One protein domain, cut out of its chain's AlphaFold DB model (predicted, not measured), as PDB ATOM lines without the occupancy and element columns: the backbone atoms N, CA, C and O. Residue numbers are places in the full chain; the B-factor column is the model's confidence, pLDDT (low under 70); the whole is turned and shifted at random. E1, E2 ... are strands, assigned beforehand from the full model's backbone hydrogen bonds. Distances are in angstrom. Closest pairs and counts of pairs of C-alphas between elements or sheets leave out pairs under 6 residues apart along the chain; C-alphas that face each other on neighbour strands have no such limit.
ATOM      1  N   ILE A  36     -26.412  34.650  85.179       91.25
ATOM      2  CA  ILE A  36     -26.427  36.055  84.764       91.25
ATOM      3  C   ILE A  36     -27.380  36.791  85.703       91.25
ATOM      4  O   ILE A  36     -28.598  36.649  85.599       91.25
ATOM      5  N   THR A  37     -26.833  37.568  86.632       91.25
ATOM      6  CA  THR A  37     -27.628  38.494  87.445       91.25
ATOM      7  C   THR A  37     -27.856  39.784  86.667       91.25
ATOM      8  O   THR A  37     -26.913  40.366  86.133       91.25
ATOM      9  N   VAL A  38     -29.107  40.234  86.622       91.31
ATOM     10  CA  VAL A  38     -29.518  41.463  85.943       91.31
ATOM     11  C   VAL A  38     -30.214  42.373  86.935       91.31
ATOM     12  O   VAL A  38     -31.224  41.984  87.515       91.31
ATOM     13  N   THR A  39     -29.695  43.582  87.111       93.44
ATOM     14  CA  THR A  39     -30.297  44.589  87.985       93.44
ATOM     15  C   THR A  39     -31.258  45.456  87.184       93.44
ATOM     16  O   THR A  39     -30.854  46.092  86.213       93.44
ATOM     17  N   ALA A  40     -32.523  45.517  87.601       93.69
ATOM     18  CA  ALA A  40     -33.479  46.477  87.057       93.69
ATOM     19  C   ALA A  40     -33.572  47.725  87.946       93.69
ATOM     20  O   ALA A  40     -33.887  47.628  89.139       93.69
ATOM     21  N   ARG A  41     -33.358  48.895  87.337       94.31
ATOM     22  CA  ARG A  41     -33.632  50.216  87.908       94.31
ATOM     23  C   ARG A  41     -34.963  50.739  87.399       94.31
ATOM     24  O   ARG A  41     -35.189  50.877  86.198       94.31
ATOM     25  N   ALA A  42     -35.854  51.017  88.340       94.06
ATOM     26  CA  ALA A  42     -37.160  51.593  88.072       94.06
ATOM     27  C   ALA A  42     -37.758  52.185  89.356       94.06
ATOM     28  O   ALA A  42     -37.334  51.863  90.471       94.06
ATOM     29  N   ARG A  43     -38.805  52.994  89.191       92.94
ATOM     30  CA  ARG A  43     -39.721  53.414  90.260       92.94
ATOM     31  C   ARG A  43     -41.142  53.007  89.873       92.94
ATOM     32  O   ARG A  43     -41.470  53.003  88.691       92.94
ATOM     33  N   GLY A  44     -41.959  52.635  90.861       93.00
ATOM     34  CA  GLY A  44     -43.330  52.157  90.625       93.00
ATOM     35  C   GLY A  44     -43.419  50.719  90.107       93.00
ATOM     36  O   GLY A  44     -44.419  50.355  89.495       93.00
ATOM     37  N   PHE A  45     -42.388  49.904  90.341       94.94
ATOM     38  CA  PHE A  45     -42.365  48.492  89.965       94.94
ATOM     39  C   PHE A  45     -42.263  47.588  91.194       94.94
ATOM     40  O   PHE A  45     -41.717  47.969  92.228       94.94
ATOM     41  N   VAL A  46     -42.767  46.366  91.055       94.75
ATOM     42  CA  VAL A  46     -42.505  45.230  91.944       94.75
ATOM     43  C   VAL A  46     -42.143  44.010  91.099       94.75
ATOM     44  O   VAL A  46     -42.543  43.919  89.940       94.75
ATOM     45  N   LEU A  47     -41.381  43.064  91.652       93.94
ATOM     46  CA  LEU A  47     -41.079  41.816  90.950       93.94
ATOM     47  C   LEU A  47     -42.244  40.830  91.063       93.94
ATOM     48  O   LEU A  47     -42.737  40.564  92.161       93.94
ATOM     49  N   GLY A  48     -42.651  40.266  89.928       93.12
ATOM     50  CA  GLY A  48     -43.588  39.150  89.872       93.12
ATOM     51  C   GLY A  48     -42.920  37.792  90.143       93.12
ATOM     52  O   GLY A  48     -41.722  37.712  90.440       93.12
ATOM     53  N   PRO A  49     -43.683  36.688  90.054       90.12
ATOM     54  CA  PRO A  49     -43.162  35.340  90.281       90.12
ATOM     55  C   PRO A  49     -42.113  34.903  89.240       90.12
ATOM     56  O   PRO A  49     -41.201  34.144  89.582       90.12
ATOM     57  N   GLY A  50     -42.195  35.376  87.993       88.69
ATOM     58  CA  GLY A  50     -41.243  35.101  86.913       88.69
ATOM     59  C   GLY A  50     -39.928  35.879  87.015       88.69
ATOM     60  O   GLY A  50     -39.583  36.626  86.111       88.69
ATOM     61  N   ARG A  51     -39.166  35.725  88.102       91.25
ATOM     62  CA  ARG A  51     -37.883  36.441  88.314       91.25
ATOM     63  C   ARG A  51     -36.637  35.730  87.775       91.25
ATOM     64  O   ARG A  51     -35.535  36.262  87.870       91.25
ATOM     65  N   GLU A  52     -36.784  34.514  87.263       94.06
ATOM     66  CA  GLU A  52     -35.688  33.745  86.669       94.06
ATOM     67  C   GLU A  52     -36.114  33.185  85.311       94.06
ATOM     68  O   GLU A  52     -37.261  32.764  85.143       94.06
ATOM     69  N   ALA A  53     -35.173  33.138  84.372       94.50
ATOM     70  CA  ALA A  53     -35.357  32.556  83.049       94.50
ATOM     71  C   ALA A  53     -34.197  31.614  82.704       94.50
ATOM     72  O   ALA A  53     -33.061  31.822  83.128       94.50
ATOM     73  N   GLY A  54     -34.491  30.587  81.909       93.94
ATOM     74  CA  GLY A  54     -33.515  29.597  81.461       93.94
ATOM     75  C   GLY A  54     -33.208  28.471  82.466       93.94
ATOM     76  O   GLY A  54     -33.635  28.507  83.626       93.94
ATOM     77  N   PRO A  55     -32.503  27.427  82.004       92.81
ATOM     78  CA  PRO A  55     -32.095  26.278  82.804       92.81
ATOM     79  C   PRO A  55     -30.914  26.639  83.728       92.81
ATOM     80  O   PRO A  55     -30.318  27.704  83.570       92.81
ATOM     81  N   PRO A  56     -30.561  25.795  84.719       90.94
ATOM     82  CA  PRO A  56     -29.495  26.081  85.689       90.94
ATOM     83  C   PRO A  56     -28.162  26.557  85.086       90.94
ATOM     84  O   PRO A  56     -27.540  27.456  85.645       90.94
ATOM     85  N   GLU A  57     -27.755  26.005  83.949       89.06
ATOM     86  CA  GLU A  57     -26.503  26.294  83.244       89.06
ATOM     87  C   GLU A  57     -26.496  27.615  82.454       89.06
ATOM     88  O   GLU A  57     -25.424  28.107  82.118       89.06
ATOM     89  N   ALA A  58     -27.666  28.198  82.178       89.88
ATOM     90  CA  ALA A  58     -27.833  29.440  81.412       89.88
ATOM     91  C   ALA A  58     -28.808  30.411  82.103       89.88
ATOM     92  O   ALA A  58     -29.511  31.192  81.453       89.88
ATOM     93  N   ARG A  59     -28.893  30.309  83.433       94.25
ATOM     94  CA  ARG A  59     -29.900  30.986  84.245       94.25
ATOM     95  C   ARG A  59     -29.682  32.492  84.238       94.25
ATOM     96  O   ARG A  59     -28.613  32.964  84.609       94.25
ATOM     97  N   VAL A  60     -30.736  33.232  83.926       94.69
ATOM     98  CA  VAL A  60     -30.823  34.676  84.144       94.69
ATOM     99  C   VAL A  60     -31.665  34.919  85.389       94.69
ATOM    100  O   VAL A  60     -32.771  34.387  85.493       94.69
ATOM    101  N   ARG A  61     -31.156  35.706  86.333       94.56
ATOM    102  CA  ARG A  61     -31.869  36.113  87.544       94.56
ATOM    103  C   ARG A  61     -32.060  37.620  87.539       94.56
ATOM    104  O   ARG A  61     -31.093  38.369  87.454       94.56
ATOM    105  N   LEU A  62     -33.308  38.038  87.684       92.19
ATOM    106  CA  LEU A  62     -33.674  39.429  87.877       92.19
ATOM    107  C   LEU A  62     -33.502  39.808  89.349       92.19
ATOM    108  O   LEU A  62     -34.150  39.242  90.234       92.19
ATOM    109  N   GLU A  63     -32.630  40.774  89.592       89.50
ATOM    110  CA  GLU A  63     -32.445  41.444  90.868       89.50
ATOM    111  C   GLU A  63     -32.969  42.876  90.800       89.50
ATOM    112  O   GLU A  63     -33.128  43.489  89.742       89.50
ATOM    113  N   GLN A  64     -33.300  43.392  91.974       79.44
ATOM    114  CA  GLN A  64     -34.054  44.618  92.117       79.44
ATOM    115  C   GLN A  64     -33.192  45.715  92.732       79.44
ATOM    116  O   GLN A  64     -32.719  45.561  93.858       79.44
ATOM    117  N   ALA A  65     -33.102  46.856  92.050       77.31
ATOM    118  CA  ALA A  65     -32.586  48.105  92.600       77.31
ATOM    119  C   ALA A  65     -33.646  49.208  92.447       77.31
ATOM    120  O   ALA A  65     -33.533  50.097  91.604       77.31
ATOM    121  N   TRP A  66     -34.716  49.141  93.250       75.88
ATOM    122  CA  TRP A  66     -35.709  50.220  93.270       75.88
ATOM    123  C   TRP A  66     -35.080  51.500  93.794       75.88
ATOM    124  O   TRP A  66     -34.546  51.536  94.906       75.88
ATOM    125  N   GLU A  67     -35.173  52.558  92.997       75.56
ATOM    126  CA  GLU A  67     -34.689  53.868  93.404       75.56
ATOM    127  C   GLU A  67     -35.545  54.402  94.552       75.56
ATOM    128  O   GLU A  67     -36.779  54.340  94.531       75.56
ATOM    129  N   THR A  68     -34.885  54.960  95.564       71.44
ATOM    130  CA  THR A  68     -35.563  55.642  96.662       71.44
ATOM    131  C   THR A  68     -35.941  57.052  96.215       71.44
ATOM    132  O   THR A  68     -35.101  57.839  95.787       71.44
ATOM    133  N   GLY A  69     -37.227  57.393  96.280       81.12
ATOM    134  CA  GLY A  69     -37.701  58.708  95.864       81.12
ATOM    135  C   GLY A  69     -39.198  58.740  95.565       81.12
ATOM    136  O   GLY A  69     -39.864  57.704  95.633       81.12
ATOM    137  N   PRO A  70     -39.746  59.924  95.239       87.38
ATOM    138  CA  PRO A  70     -41.120  60.027  94.760       87.38
ATOM    139  C   PRO A  70     -41.283  59.229  93.465       87.38
ATOM    140  O   PRO A  70     -40.332  59.100  92.693       87.38
ATOM    141  N   LEU A  71     -42.483  58.717  93.202       92.44
ATOM    142  CA  LEU A  71     -42.789  58.103  91.910       92.44
ATOM    143  C   LEU A  71     -42.590  59.120  90.770       92.44
ATOM    144  O   LEU A  71     -42.808  60.318  90.986       92.44
ATOM    145  N   PRO A  72     -42.210  58.665  89.562       95.06
ATOM    146  CA  PRO A  72     -42.305  59.460  88.348       95.06
ATOM    147  C   PRO A  72     -43.665  60.150  88.270       95.06
ATOM    148  O   PRO A  72     -44.706  59.553  88.578       95.06
ATOM    149  N   PHE A  73     -43.685  61.412  87.856       97.00
ATOM    150  CA  PHE A  73     -44.936  62.123  87.645       97.00
ATOM    151  C   PHE A  73     -45.824  61.397  86.628       97.00
ATOM    152  O   PHE A  73     -47.025  61.276  86.867       97.00
ATOM    153  N   TRP A 100     -47.191  68.139  69.817       97.31
ATOM    154  CA  TRP A 100     -45.895  67.513  70.093       97.31
ATOM    155  C   TRP A 100     -46.045  66.425  71.156       97.31
ATOM    156  O   TRP A 100     -46.835  66.582  72.085       97.31
ATOM    157  N   ALA A 101     -45.281  65.343  71.017       96.62
ATOM    158  CA  ALA A 101     -45.289  64.222  71.959       96.62
ATOM    159  C   ALA A 101     -44.114  64.237  72.954       96.62
ATOM    160  O   ALA A 101     -44.198  63.596  73.998       96.62
ATOM    161  N   LEU A 102     -43.036  64.968  72.644       96.19
ATOM    162  CA  LEU A 102     -41.859  65.133  73.499       96.19
ATOM    163  C   LEU A 102     -41.402  66.606  73.543       96.19
ATOM    164  O   LEU A 102     -41.668  67.352  72.592       96.19
ATOM    165  N   PRO A 103     -40.747  67.048  74.637       96.69
ATOM    166  CA  PRO A 103     -40.173  68.391  74.728       96.69
ATOM    167  C   PRO A 103     -38.917  68.578  73.854       96.69
ATOM    168  O   PRO A 103     -38.326  67.610  73.401       96.69
ATOM    169  N   ILE A 104     -38.440  69.818  73.678       95.50
ATOM    170  CA  ILE A 104     -37.097  70.109  73.128       95.50
ATOM    171  C   ILE A 104     -36.316  71.033  74.078       95.50
ATOM    172  O   ILE A 104     -36.764  72.162  74.290       95.50
ATOM    173  N   PRO A 105     -35.134  70.630  74.585       93.31
ATOM    174  CA  PRO A 105     -34.708  69.235  74.727       93.31
ATOM    175  C   PRO A 105     -35.689  68.544  75.694       93.31
ATOM    176  O   PRO A 105     -36.289  69.243  76.513       93.31
ATOM    177  N   PRO A 106     -35.946  67.234  75.597       73.25
ATOM    178  CA  PRO A 106     -35.202  66.190  74.919       73.25
ATOM    179  C   PRO A 106     -35.928  65.760  73.638       73.25
ATOM    180  O   PRO A 106     -36.807  64.914  73.652       73.25
ATOM    181  N   GLU A 107     -35.566  66.316  72.500       87.25
ATOM    182  CA  GLU A 107     -35.785  65.610  71.244       87.25
ATOM    183  C   GLU A 107     -34.717  66.114  70.303       87.25
ATOM    184  O   GLU A 107     -34.629  67.311  70.014       87.25
ATOM    185  N   ASN A 108     -33.857  65.196  69.882       79.56
ATOM    186  CA  ASN A 108     -32.670  65.473  69.080       79.56
ATOM    187  C   ASN A 108     -31.763  66.497  69.766       79.56
ATOM    188  O   ASN A 108     -31.217  67.402  69.131       79.56
ATOM    189  N   ASP A 109     -31.641  66.351  71.087       83.81
ATOM    190  CA  ASP A 109     -30.743  67.134  71.922       83.81
ATOM    191  C   ASP A 109     -29.294  66.750  71.620       83.81
ATOM    192  O   ASP A 109     -28.717  65.846  72.220       83.81
ATOM    193  N   THR A 110     -28.679  67.454  70.679       74.69
ATOM    194  CA  THR A 110     -27.342  67.106  70.194       74.69
ATOM    195  C   THR A 110     -26.241  67.214  71.248       74.69
ATOM    196  O   THR A 110     -25.134  66.748  71.000       74.69
ATOM    197  N   ASN A 111     -26.518  67.831  72.402       84.31
ATOM    198  CA  ASN A 111     -25.524  68.128  73.429       84.31
ATOM    199  C   ASN A 111     -25.822  67.457  74.780       84.31
ATOM    200  O   ASN A 111     -25.087  67.707  75.734       84.31
ATOM    201  N   LEU A 112     -26.867  66.621  74.874       88.94
ATOM    202  CA  LEU A 112     -27.293  65.963  76.120       88.94
ATOM    203  C   LEU A 112     -27.504  66.962  77.276       88.94
ATOM    204  O   LEU A 112     -27.102  66.725  78.415       88.94
ATOM    205  N   VAL A 113     -28.128  68.101  76.975       92.62
ATOM    206  CA  VAL A 113     -28.413  69.196  77.912       92.62
ATOM    207  C   VAL A 113     -29.826  69.155  78.501       92.62
ATOM    208  O   VAL A 113     -30.218  70.082  79.210       92.62
ATOM    209  N   GLY A 114     -30.603  68.096  78.271       94.12
ATOM    210  CA  GLY A 114     -31.938  67.937  78.850       94.12
ATOM    211  C   GLY A 114     -31.972  68.113  80.375       94.12
ATOM    212  O   GLY A 114     -32.817  68.838  80.908       94.12
ATOM    213  N   TRP A 115     -30.989  67.548  81.080       94.25
ATOM    214  CA  TRP A 115     -30.839  67.708  82.531       94.25
ATOM    215  C   TRP A 115     -30.573  69.166  82.947       94.25
ATOM    216  O   TRP A 115     -30.998  69.582  84.024       94.25
ATOM    217  N   VAL A 116     -29.942  69.979  82.086       96.06
ATOM    218  CA  VAL A 116     -29.729  71.416  82.338       96.06
ATOM    219  C   VAL A 116     -31.076  72.129  82.411       96.06
ATOM    220  O   VAL A 116     -31.278  72.949  83.301       96.06
ATOM    221  N   ALA A 117     -32.032  71.764  81.551       96.31
ATOM    222  CA  ALA A 117     -33.407  72.268  81.601       96.31
ATOM    223  C   ALA A 117     -34.237  71.681  82.764       96.31
ATOM    224  O   ALA A 117     -35.385  72.079  82.967       96.31
ATOM    225  N   GLY A 118     -33.659  70.769  83.549       95.25
ATOM    226  CA  GLY A 118     -34.278  70.147  84.712       95.25
ATOM    227  C   GLY A 118     -34.948  68.806  84.433       95.25
ATOM    228  O   GLY A 118     -35.591  68.294  85.342       95.25
ATOM    229  N   LEU A 119     -34.826  68.229  83.236       95.25
ATOM    230  CA  LEU A 119     -35.393  66.908  82.942       95.25
ATOM    231  C   LEU A 119     -34.746  65.809  83.788       95.25
ATOM    232  O   LEU A 119     -33.699  66.015  84.407       95.25
ATOM    233  N   ASP A 120     -35.396  64.650  83.828       93.50
ATOM    234  CA  ASP A 120     -34.802  63.447  84.401       93.50
ATOM    235  C   ASP A 120     -33.472  63.146  83.668       93.50
ATOM    236  O   ASP A 120     -33.471  63.095  82.435       93.50
ATOM    237  N   PRO A 121     -32.330  63.013  84.375       91.12
ATOM    238  CA  PRO A 121     -31.023  62.770  83.752       91.12
ATOM    239  C   PRO A 121     -30.946  61.449  82.973       91.12
ATOM    240  O   PRO A 121     -30.039  61.271  82.157       91.12
ATOM    241  N   GLU A 122     -31.901  60.546  83.196       91.31
ATOM    242  CA  GLU A 122     -32.031  59.287  82.467       91.31
ATOM    243  C   GLU A 122     -32.733  59.459  81.103       91.31
ATOM    244  O   GLU A 122     -32.766  58.548  80.273       91.31
ATOM    245  N   VAL A 123     -33.277  60.646  80.820       93.50
ATOM    246  CA  VAL A 123     -33.835  60.982  79.508       93.50
ATOM    247  C   VAL A 123     -32.759  61.612  78.634       93.50
ATOM    248  O   VAL A 123     -32.226  62.680  78.934       93.50
ATOM    249  N   TRP A 124     -32.458  60.956  77.518       91.44
ATOM    250  CA  TRP A 124     -31.390  61.351  76.610       91.44
ATOM    251  C   TRP A 124     -31.927  61.923  75.295       91.44
ATOM    252  O   TRP A 124     -33.088  62.310  75.167       91.44
ATOM    253  N   ALA A 125     -31.025  62.066  74.326       89.69
ATOM    254  CA  ALA A 125     -31.229  62.853  73.121       89.69
ATOM    255  C   ALA A 125     -32.088  62.185  72.050       89.69
ATOM    256  O   ALA A 125     -32.708  62.889  71.255       89.69
ATOM    257  N   HIS A 126     -32.056  60.857  71.977       91.25
ATOM    258  CA  HIS A 126     -32.583  60.111  70.847       91.25
ATOM    259  C   HIS A 126     -33.641  59.116  71.312       91.25
ATOM    260  O   HIS A 126     -33.306  58.057  71.848       91.25
ATOM    261  N   ASN A 127     -34.908  59.482  71.107       92.81
ATOM    262  CA  ASN A 127     -36.063  58.825  71.707       92.81
ATOM    263  C   ASN A 127     -37.007  58.312  70.616       92.81
ATOM    264  O   ASN A 127     -37.643  59.098  69.918       92.81
ATOM    265  N   HIS A 128     -37.109  56.995  70.421       90.31
ATOM    266  CA  HIS A 128     -37.970  56.467  69.357       90.31
ATOM    267  C   HIS A 128     -38.402  55.004  69.554       90.31
ATOM    268  O   HIS A 128     -38.198  54.406  70.608       90.31
ATOM    269  N   SER A 129     -39.057  54.452  68.519       88.88
ATOM    270  CA  SER A 129     -39.677  53.116  68.485       88.88
ATOM    271  C   SER A 129     -40.629  52.890  69.666       88.88
ATOM    272  O   SER A 129     -40.396  52.009  70.503       88.88
ATOM    273  N   PRO A 130     -41.691  53.711  69.768       87.25
ATOM    274  CA  PRO A 130     -42.473  53.763  70.981       87.25
ATOM    275  C   PRO A 130     -43.431  52.576  71.094       87.25
ATOM    276  O   PRO A 130     -44.123  52.211  70.130       87.25
ATOM    277  N   GLY A 131     -43.540  52.065  72.315       96.31
ATOM    278  CA  GLY A 131     -44.761  51.458  72.816       96.31
ATOM    279  C   GLY A 131     -45.755  52.578  73.097       96.31
ATOM    280  O   GLY A 131     -45.389  53.605  73.659       96.31
ATOM    281  N   PHE A 132     -46.997  52.424  72.658       98.31
ATOM    282  CA  PHE A 132     -48.005  53.476  72.737       98.31
ATOM    283  C   PHE A 132     -49.366  52.840  72.963       98.31
ATOM    284  O   PHE A 132     -49.712  51.908  72.237       98.31
ATOM    285  N   GLU A 133     -50.111  53.328  73.952       98.62
ATOM    286  CA  GLU A 133     -51.458  52.846  74.250       98.62
ATOM    287  C   GLU A 133     -52.377  53.968  74.733       98.62
ATOM    288  O   GLU A 133     -51.944  54.860  75.470       98.62
ATOM    289  N   VAL A 134     -53.646  53.911  74.319       98.44
ATOM    290  CA  VAL A 134     -54.706  54.741  74.901       98.44
ATOM    291  C   VAL A 134     -55.408  53.925  75.976       98.44
ATOM    292  O   VAL A 134     -55.952  52.854  75.721       98.44
ATOM    293  N   LEU A 135     -55.377  54.431  77.199       98.44
ATOM    294  CA  LEU A 135     -55.782  53.698  78.385       98.44
ATOM    295  C   LEU A 135     -57.298  53.812  78.624       98.44
ATOM    296  O   LEU A 135     -57.923  54.790  78.203       98.44
ATOM    297  N   PRO A 136     -57.914  52.864  79.356       98.12
ATOM    298  CA  PRO A 136     -59.341  52.916  79.688       98.12
ATOM    299  C   PRO A 136     -59.813  54.190  80.410       98.12
ATOM    300  O   PRO A 136     -60.993  54.523  80.331       98.12
ATOM    301  N   ASN A 137     -58.921  54.909  81.100       98.19
ATOM    302  CA  ASN A 137     -59.206  56.200  81.740       98.19
ATOM    303  C   ASN A 137     -59.085  57.409  80.779       98.19
ATOM    304  O   ASN A 137     -59.323  58.546  81.186       98.19
ATOM    305  N   GLY A 138     -58.735  57.165  79.513       98.25
ATOM    306  CA  GLY A 138     -58.544  58.164  78.462       98.25
ATOM    307  C   GLY A 138     -57.135  58.754  78.408       98.25
ATOM    308  O   GLY A 138     -56.812  59.449  77.445       98.25
ATOM    309  N   ASP A 139     -56.285  58.495  79.407       98.75
ATOM    310  CA  ASP A 139     -54.880  58.891  79.326       98.75
ATOM    311  C   ASP A 139     -54.206  58.163  78.162       98.75
ATOM    312  O   ASP A 139     -54.592  57.063  77.766       98.75
ATOM    313  N   VAL A 140     -53.139  58.757  77.650       98.62
ATOM    314  CA  VAL A 140     -52.286  58.126  76.650       98.62
ATOM    315  C   VAL A 140     -50.909  57.923  77.260       98.62
ATOM    316  O   VAL A 140     -50.336  58.870  77.800       98.62
ATOM    317  N   LEU A 141     -50.377  56.705  77.181       98.75
ATOM    318  CA  LEU A 141     -49.039  56.372  77.662       98.75
ATOM    319  C   LEU A 141     -48.133  56.042  76.477       98.75
ATOM    320  O   LEU A 141     -48.505  55.266  75.595       98.75
ATOM    321  N   ALA A 142     -46.934  56.617  76.481       98.50
ATOM    322  CA  ALA A 142     -45.875  56.297  75.541       98.50
ATOM    323  C   ALA A 142     -44.633  55.826  76.302       98.50
ATOM    324  O   ALA A 142     -44.248  56.449  77.290       98.50
ATOM    325  N   VAL A 143     -44.001  54.756  75.823       98.25
ATOM    326  CA  VAL A 143     -42.706  54.261  76.298       98.25
ATOM    327  C   VAL A 143     -41.749  54.240  75.115       98.25
ATOM    328  O   VAL A 143     -41.988  53.531  74.143       98.25
ATOM    329  N   TYR A 144     -40.675  55.013  75.187       96.31
ATOM    330  CA  TYR A 144     -39.630  55.101  74.165       96.31
ATOM    331  C   TYR A 144     -38.401  54.351  74.656       96.31
ATOM    332  O   TYR A 144     -38.194  54.253  75.866       96.31
ATOM    333  N   PHE A 145     -37.544  53.888  73.750       93.44
ATOM    334  CA  PHE A 145     -36.153  53.719  74.156       93.44
ATOM    335  C   PHE A 145     -35.413  55.048  73.986       93.44
ATOM    336  O   PHE A 145     -35.698  55.801  73.054       93.44
ATOM    337  N   SER A 146     -34.487  55.315  74.897       94.00
ATOM    338  CA  SER A 146     -33.728  56.555  75.036       94.00
ATOM    339  C   SER A 146     -32.243  56.248  74.881       94.00
ATOM    340  O   SER A 146     -31.688  55.434  75.624       94.00
ATOM    341  N   ALA A 147     -31.603  56.881  73.896       92.19
ATOM    342  CA  ALA A 147     -30.182  56.744  73.583       92.19
ATOM    343  C   ALA A 147     -29.478  58.114  73.563       92.19
ATOM    344  O   ALA A 147     -30.081  59.156  73.299       92.19
ATOM    345  N   ARG A 148     -28.160  58.127  73.784       86.62
ATOM    346  CA  ARG A 148     -27.349  59.360  73.852       86.62
ATOM    347  C   ARG A 148     -27.128  60.091  72.516       86.62
ATOM    348  O   ARG A 148     -26.486  61.134  72.506       86.62
ATOM    349  N   MET A 149     -27.526  59.526  71.377       71.56
ATOM    350  CA  MET A 149     -26.932  59.841  70.066       71.56
ATOM    351  C   MET A 149     -26.904  61.337  69.681       71.56
ATOM    352  O   MET A 149     -27.924  61.916  69.319       71.56
ATOM    353  N   ALA A 150     -25.678  61.881  69.615       52.81
ATOM    354  CA  ALA A 150     -25.201  62.776  68.547       52.81
ATOM    355  C   ALA A 150     -23.684  62.638  68.230       52.81
ATOM    356  O   ALA A 150     -23.299  62.987  67.118       52.81
ATOM    357  N   SER A 151     -22.842  62.035  69.096       54.12
ATOM    358  CA  SER A 151     -21.504  61.495  68.718       54.12
ATOM    359  C   SER A 151     -20.805  60.578  69.763       54.12
ATOM    360  O   SER A 151     -19.578  60.546  69.792       54.12
ATOM    361  N   GLY A 152     -21.523  59.848  70.640       51.91
ATOM    362  CA  GLY A 152     -20.893  59.181  71.809       51.91
ATOM    363  C   GLY A 152     -21.265  57.725  72.150       51.91
ATOM    364  O   GLY A 152     -20.471  57.068  72.811       51.91
ATOM    365  N   ALA A 153     -22.413  57.192  71.716       59.72
ATOM    366  CA  ALA A 153     -22.779  55.772  71.860       59.72
ATOM    367  C   ALA A 153     -23.914  55.427  70.883       59.72
ATOM    368  O   ALA A 153     -24.790  56.262  70.668       59.72
ATOM    369  N   ALA A 154     -23.887  54.236  70.275       78.56
ATOM    370  CA  ALA A 154     -24.905  53.784  69.322       78.56
ATOM    371  C   ALA A 154     -26.229  53.441  70.025       78.56
ATOM    372  O   ALA A 154     -26.222  53.087  71.196       78.56
ATOM    373  N   GLU A 155     -27.353  53.437  69.299       86.00
ATOM    374  CA  GLU A 155     -28.637  52.913  69.808       86.00
ATOM    375  C   GLU A 155     -28.493  51.513  70.427       86.00
ATOM    376  O   GLU A 155     -29.243  51.154  71.321       86.00
ATOM    377  N   SER A 156     -27.534  50.713  69.953       87.50
ATOM    378  CA  SER A 156     -27.235  49.365  70.445       87.50
ATOM    379  C   SER A 156     -26.390  49.325  71.724       87.50
ATOM    380  O   SER A 156     -25.925  48.248  72.098       87.50
ATOM    381  N   ALA A 157     -26.109  50.470  72.347       90.12
ATOM    382  CA  ALA A 157     -25.267  50.550  73.531       90.12
ATOM    383  C   ALA A 157     -25.963  49.944  74.764       90.12
ATOM    384  O   ALA A 157     -27.189  50.047  74.887       90.12
ATOM    385  N   PRO A 158     -25.198  49.331  75.686       91.00
ATOM    386  CA  PRO A 158     -25.729  48.654  76.875       91.00
ATOM    387  C   PRO A 158     -26.348  49.602  77.910       91.00
ATOM    388  O   PRO A 158     -26.782  49.152  78.956       91.00
ATOM    389  N   ASP A 159     -26.333  50.906  77.655       91.06
ATOM    390  CA  ASP A 159     -26.907  51.926  78.518       91.06
ATOM    391  C   ASP A 159     -28.196  52.528  77.926       91.06
ATOM    392  O   ASP A 159     -28.817  53.382  78.553       91.06
ATOM    393  N   THR A 160     -28.625  52.092  76.736       94.25
ATOM    394  CA  THR A 160     -29.945  52.463  76.193       94.25
ATOM    395  C   THR A 160     -31.027  51.905  77.105       94.25
ATOM    396  O   THR A 160     -30.964  50.728  77.439       94.25
ATOM    397  N   ARG A 161     -32.000  52.742  77.473       95.25
ATOM    398  CA  ARG A 161     -33.011  52.471  78.510       95.25
ATOM    399  C   ARG A 161     -34.415  52.826  78.046       95.25
ATOM    400  O   ARG A 161     -34.570  53.563  77.069       95.25
ATOM    401  N   PHE A 162     -35.444  52.379  78.760       97.62
ATOM    402  CA  PHE A 162     -36.815  52.812  78.506       97.62
ATOM    403  C   PHE A 162     -37.173  54.068  79.302       97.62
ATOM    404  O   PHE A 162     -37.007  54.127  80.521       97.62
ATOM    405  N   ILE A 163     -37.753  55.049  78.617       97.69
ATOM    406  CA  ILE A 163     -38.354  56.245  79.219       97.69
ATOM    407  C   ILE A 163     -39.846  56.275  78.912       97.69
ATOM    408  O   ILE A 163     -40.293  55.684  77.929       97.69
ATOM    409  N   GLN A 164     -40.617  56.991  79.718       98.19
ATOM    410  CA  GLN A 164     -42.059  57.145  79.538       98.19
ATOM    411  C   GLN A 164     -42.462  58.612  79.452       98.19
ATOM    412  O   GLN A 164     -41.816  59.467  80.048       98.19
ATOM    413  N   ALA A 165     -43.566  58.877  78.761       98.00
ATOM    414  CA  ALA A 165     -44.305  60.133  78.823       98.00
ATOM    415  C   ALA A 165     -45.810  59.832  78.842       98.00
ATOM    416  O   ALA A 165     -46.251  58.817  78.293       98.00
ATOM    417  N   ARG A 166     -46.611  60.714  79.450       98.62
ATOM    418  CA  ARG A 166     -48.073  60.561  79.533       98.62
ATOM    419  C   ARG A 166     -48.798  61.820  79.072       98.62
ATOM    420  O   ARG A 166     -48.449  62.922  79.483       98.62
ATOM    421  N   LEU A 167     -49.858  61.656  78.288       98.75
ATOM    422  CA  LEU A 167     -50.862  62.693  78.061       98.75
ATOM    423  C   LEU A 167     -52.064  62.418  78.958       98.75
ATOM    424  O   LEU A 167     -52.691  61.362  78.852       98.75
ATOM    425  N   ARG A 168     -52.392  63.365  79.837       98.50
ATOM    426  CA  ARG A 168     -53.580  63.267  80.695       98.50
ATOM    427  C   ARG A 168     -54.841  63.504  79.876       98.50
ATOM    428  O   ARG A 168     -54.865  64.425  79.059       98.50
ATOM    429  N   TYR A 169     -55.898  62.729  80.114       98.62
ATOM    430  CA  TYR A 169     -57.122  62.867  79.328       98.62
ATOM    431  C   TYR A 169     -57.701  64.286  79.404       98.62
ATOM    432  O   TYR A 169     -58.004  64.791  80.488       98.62
ATOM    433  N   GLY A 170     -57.848  64.925  78.241       98.25
ATOM    434  CA  GLY A 170     -58.316  66.303  78.100       98.25
ATOM    435  C   GLY A 170     -57.252  67.391  78.277       98.25
ATOM    436  O   GLY A 170     -57.621  68.563  78.265       98.25
ATOM    437  N   ALA A 171     -55.970  67.054  78.451       98.38
ATOM    438  CA  ALA A 171     -54.869  68.019  78.428       98.38
ATOM    439  C   ALA A 171     -54.361  68.278  76.995       98.38
ATOM    440  O   ALA A 171     -54.500  67.433  76.111       98.38
ATOM    441  N   GLU A 172     -53.749  69.443  76.768       97.19
ATOM    442  CA  GLU A 172     -53.096  69.778  75.492       97.19
ATOM    443  C   GLU A 172     -51.587  69.517  75.494       97.19
ATOM    444  O   GLU A 172     -50.995  69.317  74.433       97.19
ATOM    445  N   GLU A 173     -50.960  69.497  76.667       96.38
ATOM    446  CA  GLU A 173     -49.531  69.248  76.827       96.38
ATOM    447  C   GLU A 173     -49.263  67.877  77.469       96.38
ATOM    448  O   GLU A 173     -49.878  67.517  78.475       96.38
ATOM    449  N   TRP A 174     -48.308  67.132  76.904       98.12
ATOM    450  CA  TRP A 174     -47.758  65.924  77.523       98.12
ATOM    451  C   TRP A 174     -47.005  66.269  78.819       98.12
ATOM    452  O   TRP A 174     -46.467  67.370  78.980       98.12
ATOM    453  N   ASP A 175     -46.968  65.320  79.749       97.88
ATOM    454  CA  ASP A 175     -46.070  65.357  80.900       97.88
ATOM    455  C   ASP A 175     -44.609  65.252  80.434       97.88
ATOM    456  O   ASP A 175     -44.319  64.691  79.373       97.88
ATOM    457  N   LEU A 176     -43.682  65.808  81.220       97.06
ATOM    458  CA  LEU A 176     -42.256  65.667  80.933       97.06
ATOM    459  C   LEU A 176     -41.837  64.190  81.018       97.06
ATOM    460  O   LEU A 176     -42.300  63.497  81.925       97.06
ATOM    461  N   PRO A 177     -40.966  63.715  80.110       97.31
ATOM    462  CA  PRO A 177     -40.518  62.335  80.128       97.31
ATOM    463  C   PRO A 177     -39.635  62.039  81.343       97.31
ATOM    464  O   PRO A 177     -38.881  62.899  81.804       97.31
ATOM    465  N   GLU A 178     -39.711  60.803  81.827       97.06
ATOM    466  CA  GLU A 178     -38.970  60.292  82.987       97.06
ATOM    467  C   GLU A 178     -38.540  58.841  82.741       97.06
ATOM    468  O   GLU A 178     -39.064  58.178  81.837       97.06
ATOM    469  N   LEU A 179     -37.610  58.323  83.553       96.75
ATOM    470  CA  LEU A 179     -37.239  56.907  83.495       96.75
ATOM    471  C   LEU A 179     -38.484  56.010  83.642       96.75
ATOM    472  O   LEU A 179     -39.329  56.211  84.521       96.75
ATOM    473  N   PHE A 180     -38.591  55.006  82.775       97.31
ATOM    474  CA  PHE A 180     -39.558  53.921  82.920       97.31
ATOM    475  C   PHE A 180     -38.881  52.695  83.526       97.31
ATOM    476  O   PHE A 180     -39.295  52.233  84.586       97.31
ATOM    477  N   LEU A 181     -37.836  52.194  82.861       95.50
ATOM    478  CA  LEU A 181     -37.151  50.954  83.213       95.50
ATOM    479  C   LEU A 181     -35.760  50.916  82.563       95.50
ATOM    480  O   LEU A 181     -35.639  51.217  81.377       95.50
ATOM    481  N   ASP A 182     -34.741  50.525  83.326       95.44
ATOM    482  CA  ASP A 182     -33.357  50.338  82.865       95.44
ATOM    483  C   ASP A 182     -32.819  48.997  83.385       95.44
ATOM    484  O   ASP A 182     -32.770  48.771  84.597       95.44
ATOM    485  N   PHE A 183     -32.470  48.082  82.481       94.56
ATOM    486  CA  PHE A 183     -31.763  46.843  82.807       94.56
ATOM    487  C   PHE A 183     -30.260  47.116  82.749       94.56
ATOM    488  O   PHE A 183     -29.651  47.067  81.681       94.56
ATOM    489  N   GLU A 184     -29.647  47.383  83.902       92.38
ATOM    490  CA  GLU A 184     -28.283  47.904  83.966       92.38
ATOM    491  C   GLU A 184     -27.274  47.015  83.229       92.38
ATOM    492  O   GLU A 184     -27.161  45.814  83.481       92.38
ATOM    493  N   GLY A 185     -26.500  47.629  82.331       91.06
ATOM    494  CA  GLY A 185     -25.485  46.933  81.542       91.06
ATOM    495  C   GLY A 185     -26.042  46.152  80.349       91.06
ATOM    496  O   GLY A 185     -25.259  45.543  79.615       91.06
ATOM    497  N   PHE A 186     -27.354  46.202  80.112       92.50
ATOM    498  CA  PHE A 186     -28.009  45.603  78.958       92.50
ATOM    499  C   PHE A 186     -28.718  46.660  78.122       92.50
ATOM    500  O   PHE A 186     -29.281  47.631  78.604       92.50
ATOM    501  N   ASN A 187     -28.708  46.450  76.812       94.12
ATOM    502  CA  ASN A 187     -29.381  47.354  75.896       94.12
ATOM    503  C   ASN A 187     -30.894  47.134  75.979       94.12
ATOM    504  O   ASN A 187     -31.351  46.035  75.673       94.12
ATOM    505  N   ASP A 188     -31.661  48.169  76.298       95.06
ATOM    506  CA  ASP A 188     -33.122  48.166  76.243       95.06
ATOM    507  C   ASP A 188     -33.624  48.852  74.974       95.06
ATOM    508  O   ASP A 188     -33.315  50.010  74.701       95.06
ATOM    509  N   GLN A 189     -34.410  48.141  74.165       91.94
ATOM    510  CA  GLN A 189     -34.905  48.662  72.892       91.94
ATOM    511  C   GLN A 189     -36.271  48.106  72.536       91.94
ATOM    512  O   GLN A 189     -36.570  46.955  72.820       91.94
ATOM    513  N   SER A 190     -37.027  48.890  71.764       92.62
ATOM    514  CA  SER A 190     -38.341  48.533  71.213       92.62
ATOM    515  C   SER A 190     -39.353  48.174  72.295       92.62
ATOM    516  O   SER A 190     -39.345  47.084  72.866       92.62
ATOM    517  N   ALA A 191     -40.241  49.121  72.556       96.06
ATOM    518  CA  ALA A 191     -41.345  48.924  73.470       96.06
ATOM    519  C   ALA A 191     -42.623  48.599  72.693       96.06
ATOM    520  O   ALA A 191     -42.888  49.143  71.618       96.06
ATOM    521  N   LEU A 192     -43.450  47.747  73.284       97.94
ATOM    522  CA  LEU A 192     -44.849  47.580  72.934       97.94
ATOM    523  C   LEU A 192     -45.689  47.781  74.193       97.94
ATOM    524  O   LEU A 192     -45.373  47.245  75.253       97.94
ATOM    525  N   LEU A 193     -46.774  48.538  74.041       98.62
ATOM    526  CA  LEU A 193     -47.868  48.586  74.999       98.62
ATOM    527  C   LEU A 193     -49.112  47.959  74.366       98.62
ATOM    528  O   LEU A 193     -49.364  48.156  73.168       98.62
ATOM    529  N   TRP A 194     -49.856  47.201  75.166       98.44
ATOM    530  CA  TRP A 194     -51.096  46.553  74.749       98.44
ATOM    531  C   TRP A 194     -52.105  46.505  75.895       98.44
ATOM    532  O   TRP A 194     -51.840  45.916  76.944       98.44
ATOM    533  N   GLN A 195     -53.269  47.119  75.682       97.88
ATOM    534  CA  GLN A 195     -54.412  46.989  76.582       97.88
ATOM    535  C   GLN A 195     -55.185  45.687  76.303       97.88
ATOM    536  O   GLN A 195     -55.774  45.514  75.236       97.88
ATOM    537  N   ASP A 196     -55.230  44.801  77.295       96.62
ATOM    538  CA  ASP A 196     -55.930  43.514  77.292       96.62
ATOM    539  C   ASP A 196     -56.915  43.460  78.468       96.62
ATOM    540  O   ASP A 196     -56.556  43.122  79.597       96.62
ATOM    541  N   GLY A 197     -58.164  43.867  78.228       93.94
ATOM    542  CA  GLY A 197     -59.172  43.961  79.287       93.94
ATOM    543  C   GLY A 197     -58.782  44.988  80.354       93.94
ATOM    544  O   GLY A 197     -58.674  46.177  80.056       93.94
ATOM    545  N   ASP A 198     -58.585  44.537  81.592       92.88
ATOM    546  CA  ASP A 198     -58.132  45.339  82.737       92.88
ATOM    547  C   ASP A 198     -56.600  45.417  82.865       92.88
ATOM    548  O   ASP A 198     -56.086  46.157  83.705       92.88
ATOM    549  N   ARG A 199     -55.859  44.685  82.026       97.44
ATOM    550  CA  ARG A 199     -54.398  44.613  82.064       97.44
ATOM    551  C   ARG A 199     -53.781  45.458  80.966       97.44
ATOM    552  O   ARG A 199     -54.037  45.256  79.784       97.44
ATOM    553  N   LEU A 200     -52.899  46.359  81.363       98.69
ATOM    554  CA  LEU A 200     -51.962  47.005  80.464       98.69
ATOM    555  C   LEU A 200     -50.660  46.210  80.475       98.69
ATOM    556  O   LEU A 200     -49.985  46.129  81.501       98.69
ATOM    557  N   TRP A 201     -50.305  45.646  79.329       98.62
ATOM    558  CA  TRP A 201     -49.046  44.948  79.135       98.62
ATOM    559  C   TRP A 201     -47.994  45.888  78.566       98.62
ATOM    560  O   TRP A 201     -48.252  46.621  77.611       98.62
ATOM    561  N   PHE A 202     -46.792  45.802  79.115       98.62
ATOM    562  CA  PHE A 202     -45.561  46.290  78.519       98.62
ATOM    563  C   PHE A 202     -44.724  45.097  78.073       98.62
ATOM    564  O   PHE A 202     -44.526  44.168  78.851       98.62
ATOM    565  N   PHE A 203     -44.183  45.158  76.859       98.44
ATOM    566  CA  PHE A 203     -43.143  44.255  76.378       98.44
ATOM    567  C   PHE A 203     -41.951  45.079  75.895       98.44
ATOM    568  O   PHE A 203     -42.109  45.972  75.061       98.44
ATOM    569  N   GLY A 204     -40.761  44.769  76.407       97.00
ATOM    570  CA  GLY A 204     -39.511  45.435  76.058       97.00
ATOM    571  C   GLY A 204     -38.501  44.457  75.474       97.00
ATOM    572  O   GLY A 204     -38.211  43.424  76.079       97.00
ATOM    573  N   GLY A 205     -37.953  44.781  74.306       95.94
ATOM    574  CA  GLY A 205     -36.836  44.063  73.694       95.94
ATOM    575  C   GLY A 205     -35.481  44.540  74.212       95.94
ATOM    576  O   GLY A 205     -35.395  45.255  75.211       95.94
ATOM    577  N   GLY A 206     -34.398  44.149  73.548       93.06
ATOM    578  CA  GLY A 206     -33.053  44.533  73.965       93.06
ATOM    579  C   GLY A 206     -31.953  43.552  73.583       93.06
ATOM    580  O   GLY A 206     -32.212  42.390  73.288       93.06
ATOM    581  N   ARG A 207     -30.699  44.005  73.579       90.62
ATOM    582  CA  ARG A 207     -29.548  43.201  73.130       90.62
ATOM    583  C   ARG A 207     -28.686  42.735  74.297       90.62
ATOM    584  O   ARG A 207     -28.567  43.414  75.310       90.62
ATOM    585  N   GLY A 208     -28.008  41.607  74.086       84.50
ATOM    586  CA  GLY A 208     -26.872  41.185  74.909       84.50
ATOM    587  C   GLY A 208     -27.209  40.439  76.199       84.50
ATOM    588  O   GLY A 208     -26.287  40.173  76.958       84.50
ATOM    589  N   MET A 209     -28.477  40.087  76.450       89.62
ATOM    590  CA  MET A 209     -28.874  39.402  77.689       89.62
ATOM    591  C   MET A 209     -28.760  37.874  77.602       89.62
ATOM    592  O   MET A 209     -27.831  37.294  78.148       89.62
ATOM    593  N   SER A 210     -29.702  37.195  76.941       93.31
ATOM    594  CA  SER A 210     -29.690  35.733  76.799       93.31
ATOM    595  C   SER A 210     -30.716  35.289  75.752       93.31
ATOM    596  O   SER A 210     -31.771  35.920  75.658       93.31
ATOM    597  N   PRO A 211     -30.494  34.180  75.017       94.69
ATOM    598  CA  PRO A 211     -31.540  33.532  74.219       94.69
ATOM    599  C   PRO A 211     -32.773  33.119  75.040       94.69
ATOM    600  O   PRO A 211     -33.851  32.938  74.490       94.69
ATOM    601  N   TRP A 212     -32.645  32.997  76.364       96.06
ATOM    602  CA  TRP A 212     -33.772  32.734  77.266       96.06
ATOM    603  C   TRP A 212     -34.581  33.985  77.625       96.06
ATOM    604  O   TRP A 212     -35.636  33.866  78.241       96.06
ATOM    605  N   VAL A 213     -34.105  35.177  77.247       95.50
ATOM    606  CA  VAL A 213     -34.757  36.465  77.527       95.50
ATOM    607  C   VAL A 213     -34.765  37.351  76.264       95.50
ATOM    608  O   VAL A 213     -34.115  38.397  76.229       95.50
ATOM    609  N   PRO A 214     -35.490  36.951  75.199       95.31
ATOM    610  CA  PRO A 214     -35.634  37.742  73.969       95.31
ATOM    611  C   PRO A 214     -36.503  38.994  74.170       95.31
ATOM    612  O   PRO A 214     -36.469  39.923  73.365       95.31
ATOM    613  N   PHE A 215     -37.289  39.026  75.246       96.25
ATOM    614  CA  PHE A 215     -38.036  40.181  75.726       96.25
ATOM    615  C   PHE A 215     -38.165  40.111  77.250       96.25
ATOM    616  O   PHE A 215     -37.941  39.066  77.856       96.25
ATOM    617  N   LYS A 216     -38.552  41.225  77.863       94.00
ATOM    618  CA  LYS A 216     -39.063  41.329  79.235       94.00
ATOM    619  C   LYS A 216     -40.471  41.897  79.188       94.00
ATOM    620  O   LYS A 216     -40.825  42.555  78.205       94.00
ATOM    621  N   PHE A 217     -41.273  41.654  80.218       96.94
ATOM    622  CA  PHE A 217     -42.622  42.199  80.258       96.94
ATOM    623  C   PHE A 217     -43.018  42.672  81.649       96.94
ATOM    624  O   PHE A 217     -42.521  42.185  82.661       96.94
ATOM    625  N   ALA A 218     -43.921  43.643  81.683       97.69
ATOM    626  CA  ALA A 218     -44.532  44.102  82.914       97.69
ATOM    627  C   ALA A 218     -46.034  44.293  82.725       97.69
ATOM    628  O   ALA A 218     -46.489  44.598  81.623       97.69
ATOM    629  N   VAL A 219     -46.803  44.122  83.796       98.25
ATOM    630  CA  VAL A 219     -48.263  44.269  83.764       98.25
ATOM    631  C   VAL A 219     -48.711  45.303  84.780       98.25
ATOM    632  O   VAL A 219     -48.291  45.270  85.934       98.25
ATOM    633  N   SER A 220     -49.597  46.197  84.353       98.56
ATOM    634  CA  SER A 220     -50.303  47.144  85.210       98.56
ATOM    635  C   SER A 220     -51.806  46.878  85.169       98.56
ATOM    636  O   SER A 220     -52.351  46.532  84.124       98.56
ATOM    637  N   THR A 221     -52.490  47.066  86.299       97.94
ATOM    638  CA  THR A 221     -53.964  46.948  86.413       97.94
ATOM    639  C   THR A 221     -54.635  48.266  86.801       97.94
ATOM    640  O   THR A 221     -55.838  48.332  87.029       97.94
ATOM    641  N   ASN A 222     -53.853  49.344  86.876       97.38
ATOM    642  CA  ASN A 222     -54.292  50.659  87.336       97.38
ATOM    643  C   ASN A 222     -53.846  51.766  86.376       97.38
ATOM    644  O   ASN A 222     -53.459  52.869  86.783       97.38
ATOM    645  N   HIS A 223     -53.939  51.461  85.080       97.94
ATOM    646  CA  HIS A 223     -53.660  52.390  83.989       97.94
ATOM    647  C   HIS A 223     -52.199  52.872  83.966       97.94
ATOM    648  O   HIS A 223     -51.936  54.027  83.631       97.94
ATOM    649  N   GLY A 224     -51.245  52.009  84.331       97.56
ATOM    650  CA  GLY A 224     -49.809  52.297  84.300       97.56
ATOM    651  C   GLY A 224     -49.305  53.139  85.474       97.56
ATOM    652  O   GLY A 224     -48.301  53.831  85.307       97.56
ATOM    653  N   ALA A 225     -50.012  53.142  86.611       97.00
ATOM    654  CA  ALA A 225     -49.562  53.832  87.823       97.00
ATOM    655  C   ALA A 225     -48.496  53.018  88.575       97.00
ATOM    656  O   ALA A 225     -47.523  53.582  89.065       97.00
ATOM    657  N   ASP A 226     -48.647  51.695  88.612       96.31
ATOM    658  CA  ASP A 226     -47.609  50.755  89.035       96.31
ATOM    659  C   ASP A 226     -47.584  49.512  88.134       96.31
ATOM    660  O   ASP A 226     -48.465  49.313  87.289       96.31
ATOM    661  N   TRP A 227     -46.521  48.721  88.274       97.88
ATOM    662  CA  TRP A 227     -46.183  47.634  87.364       97.88
ATOM    663  C   TRP A 227     -45.619  46.418  88.100       97.88
ATOM    664  O   TRP A 227     -44.813  46.540  89.023       97.88
ATOM    665  N   VAL A 228     -45.983  45.225  87.638       97.12
ATOM    666  CA  VAL A 228     -45.373  43.954  88.051       97.12
ATOM    667  C   VAL A 228     -44.435  43.489  86.942       97.12
ATOM    668  O   VAL A 228     -44.912  43.202  85.849       97.12
ATOM    669  N   LEU A 229     -43.123  43.447  87.198       96.81
ATOM    670  CA  LEU A 229     -42.075  43.075  86.235       96.81
ATOM    671  C   LEU A 229     -41.745  41.581  86.300       96.81
ATOM    672  O   LEU A 229     -41.507  41.045  87.386       96.81
ATOM    673  N   GLU A 230     -41.651  40.939  85.136       95.31
ATOM    674  CA  GLU A 230     -41.306  39.525  84.987       95.31
ATOM    675  C   GLU A 230     -40.412  39.269  83.754       95.31
ATOM    676  O   GLU A 230     -40.384  40.028  82.778       95.31
ATOM    677  N   LEU A 231     -39.668  38.165  83.803       95.44
ATOM    678  CA  LEU A 231     -38.945  37.572  82.681       95.44
ATOM    679  C   LEU A 231     -39.786  36.442  82.060       95.44
ATOM    680  O   LEU A 231     -40.474  35.716  82.785       95.44
ATOM    681  N   PRO A 232     -39.727  36.236  80.734       95.12
ATOM    682  CA  PRO A 232     -40.453  35.153  80.091       95.12
ATOM    683  C   PRO A 232     -39.861  33.793  80.457       95.12
ATOM    684  O   PRO A 232     -38.650  33.580  80.429       95.12
TER     685      PRO A 232
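AT A GLANCE: This is residues 36 to 73 and 100 to 232 of the 606 residues of the protein "Sialidase domain-containing protein" of Verrucomicrobia subdivision 3 bacterium (UniProt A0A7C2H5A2). Two strongly twisted sheets lie partly face to face as a loose sandwich; E4 and E8 run side by side where the sheets meet at one edge, and E1 passes to E2 by a tight turn near the other. The stretches 48 to 59 and 100 to 125, with no named element, lie toward the outside. The printed part has 171 residues, with no named helix and eleven named strands, E1 to E11 in chain order; it is all strand by class, though only 75 residues are in named strands. The sheets, both mixed, run E3 E1 E7 E6 E5 E4 and E2 E11 E10 E9 E8. The whole is compact, with a radius of gyration of the C-alphas of 15.6 A and spans of 49 by 42 by 28 A.

HOW THE PARTS SIT: E1, residues 36 to 42, is parallel to its neighbour E3, residues 60 to 66, with N 38 and O 61 at 2.8 A, within hydrogen-bond range. E1 is antiparallel to E7, residues 178 to 183, with N 41 and O 182 at 2.8 A. E2, residues 45 to 47, is parallel to E11, residues 227 to 230, with N 46 and O 227 at 2.9 A. E4, residues 126 to 134, E5, residues 140 to 147, E6, residues 161 to 167, and E7 form a meander, each strand the antiparallel neighbour of the one before; N 131 and O 143 are 2.8 A apart, N 144 and O 163 2.8 A, and N 162 and O 181 2.9 A. E8, residues 187 to 196, E9, residues 199 to 207, E10, residues 216 to 220, and E11 form a second meander, with N 192 and O 203 at 2.8 A, N 202 and O 218 at 2.8 A, and N 219 and O 228 at 2.9 A. Between the sheets, E4 and E8 have 17 pairs of C-alphas within 8 A, the closest being those of Gly 131 and Leu 192 at 3.9 A. E5 and E9 are near each other, with 6 pairs of C-alphas within 10 A. E1 and E10 are apart.

IN THESE COORDINATES: E1 begins at C-alpha 36, (-26.427, 36.055, 84.764), and is 19.2 A long. E4 is 23.1 A long and bends by 62 degrees at residue 129. E8, the longest strand by residues, is 26.9 A long and bends by 52 degrees at residue 190; E9 is 26.4 A long. E11 ends at C-alpha 230, (-41.306, 39.525, 84.987).

THE WHOLE: The two C-alphas farthest apart are those of Glu 57 and Glu 172, at 51.6 A. Residues 74 to 99 are not printed, and C-alphas 73 and 100 are 18.4 A apart across the cut. The links E2 to E3 and E5 to E6 are long. The mean pLDDT of the printed part is 92.4, and residues 150 to 153 are under 70.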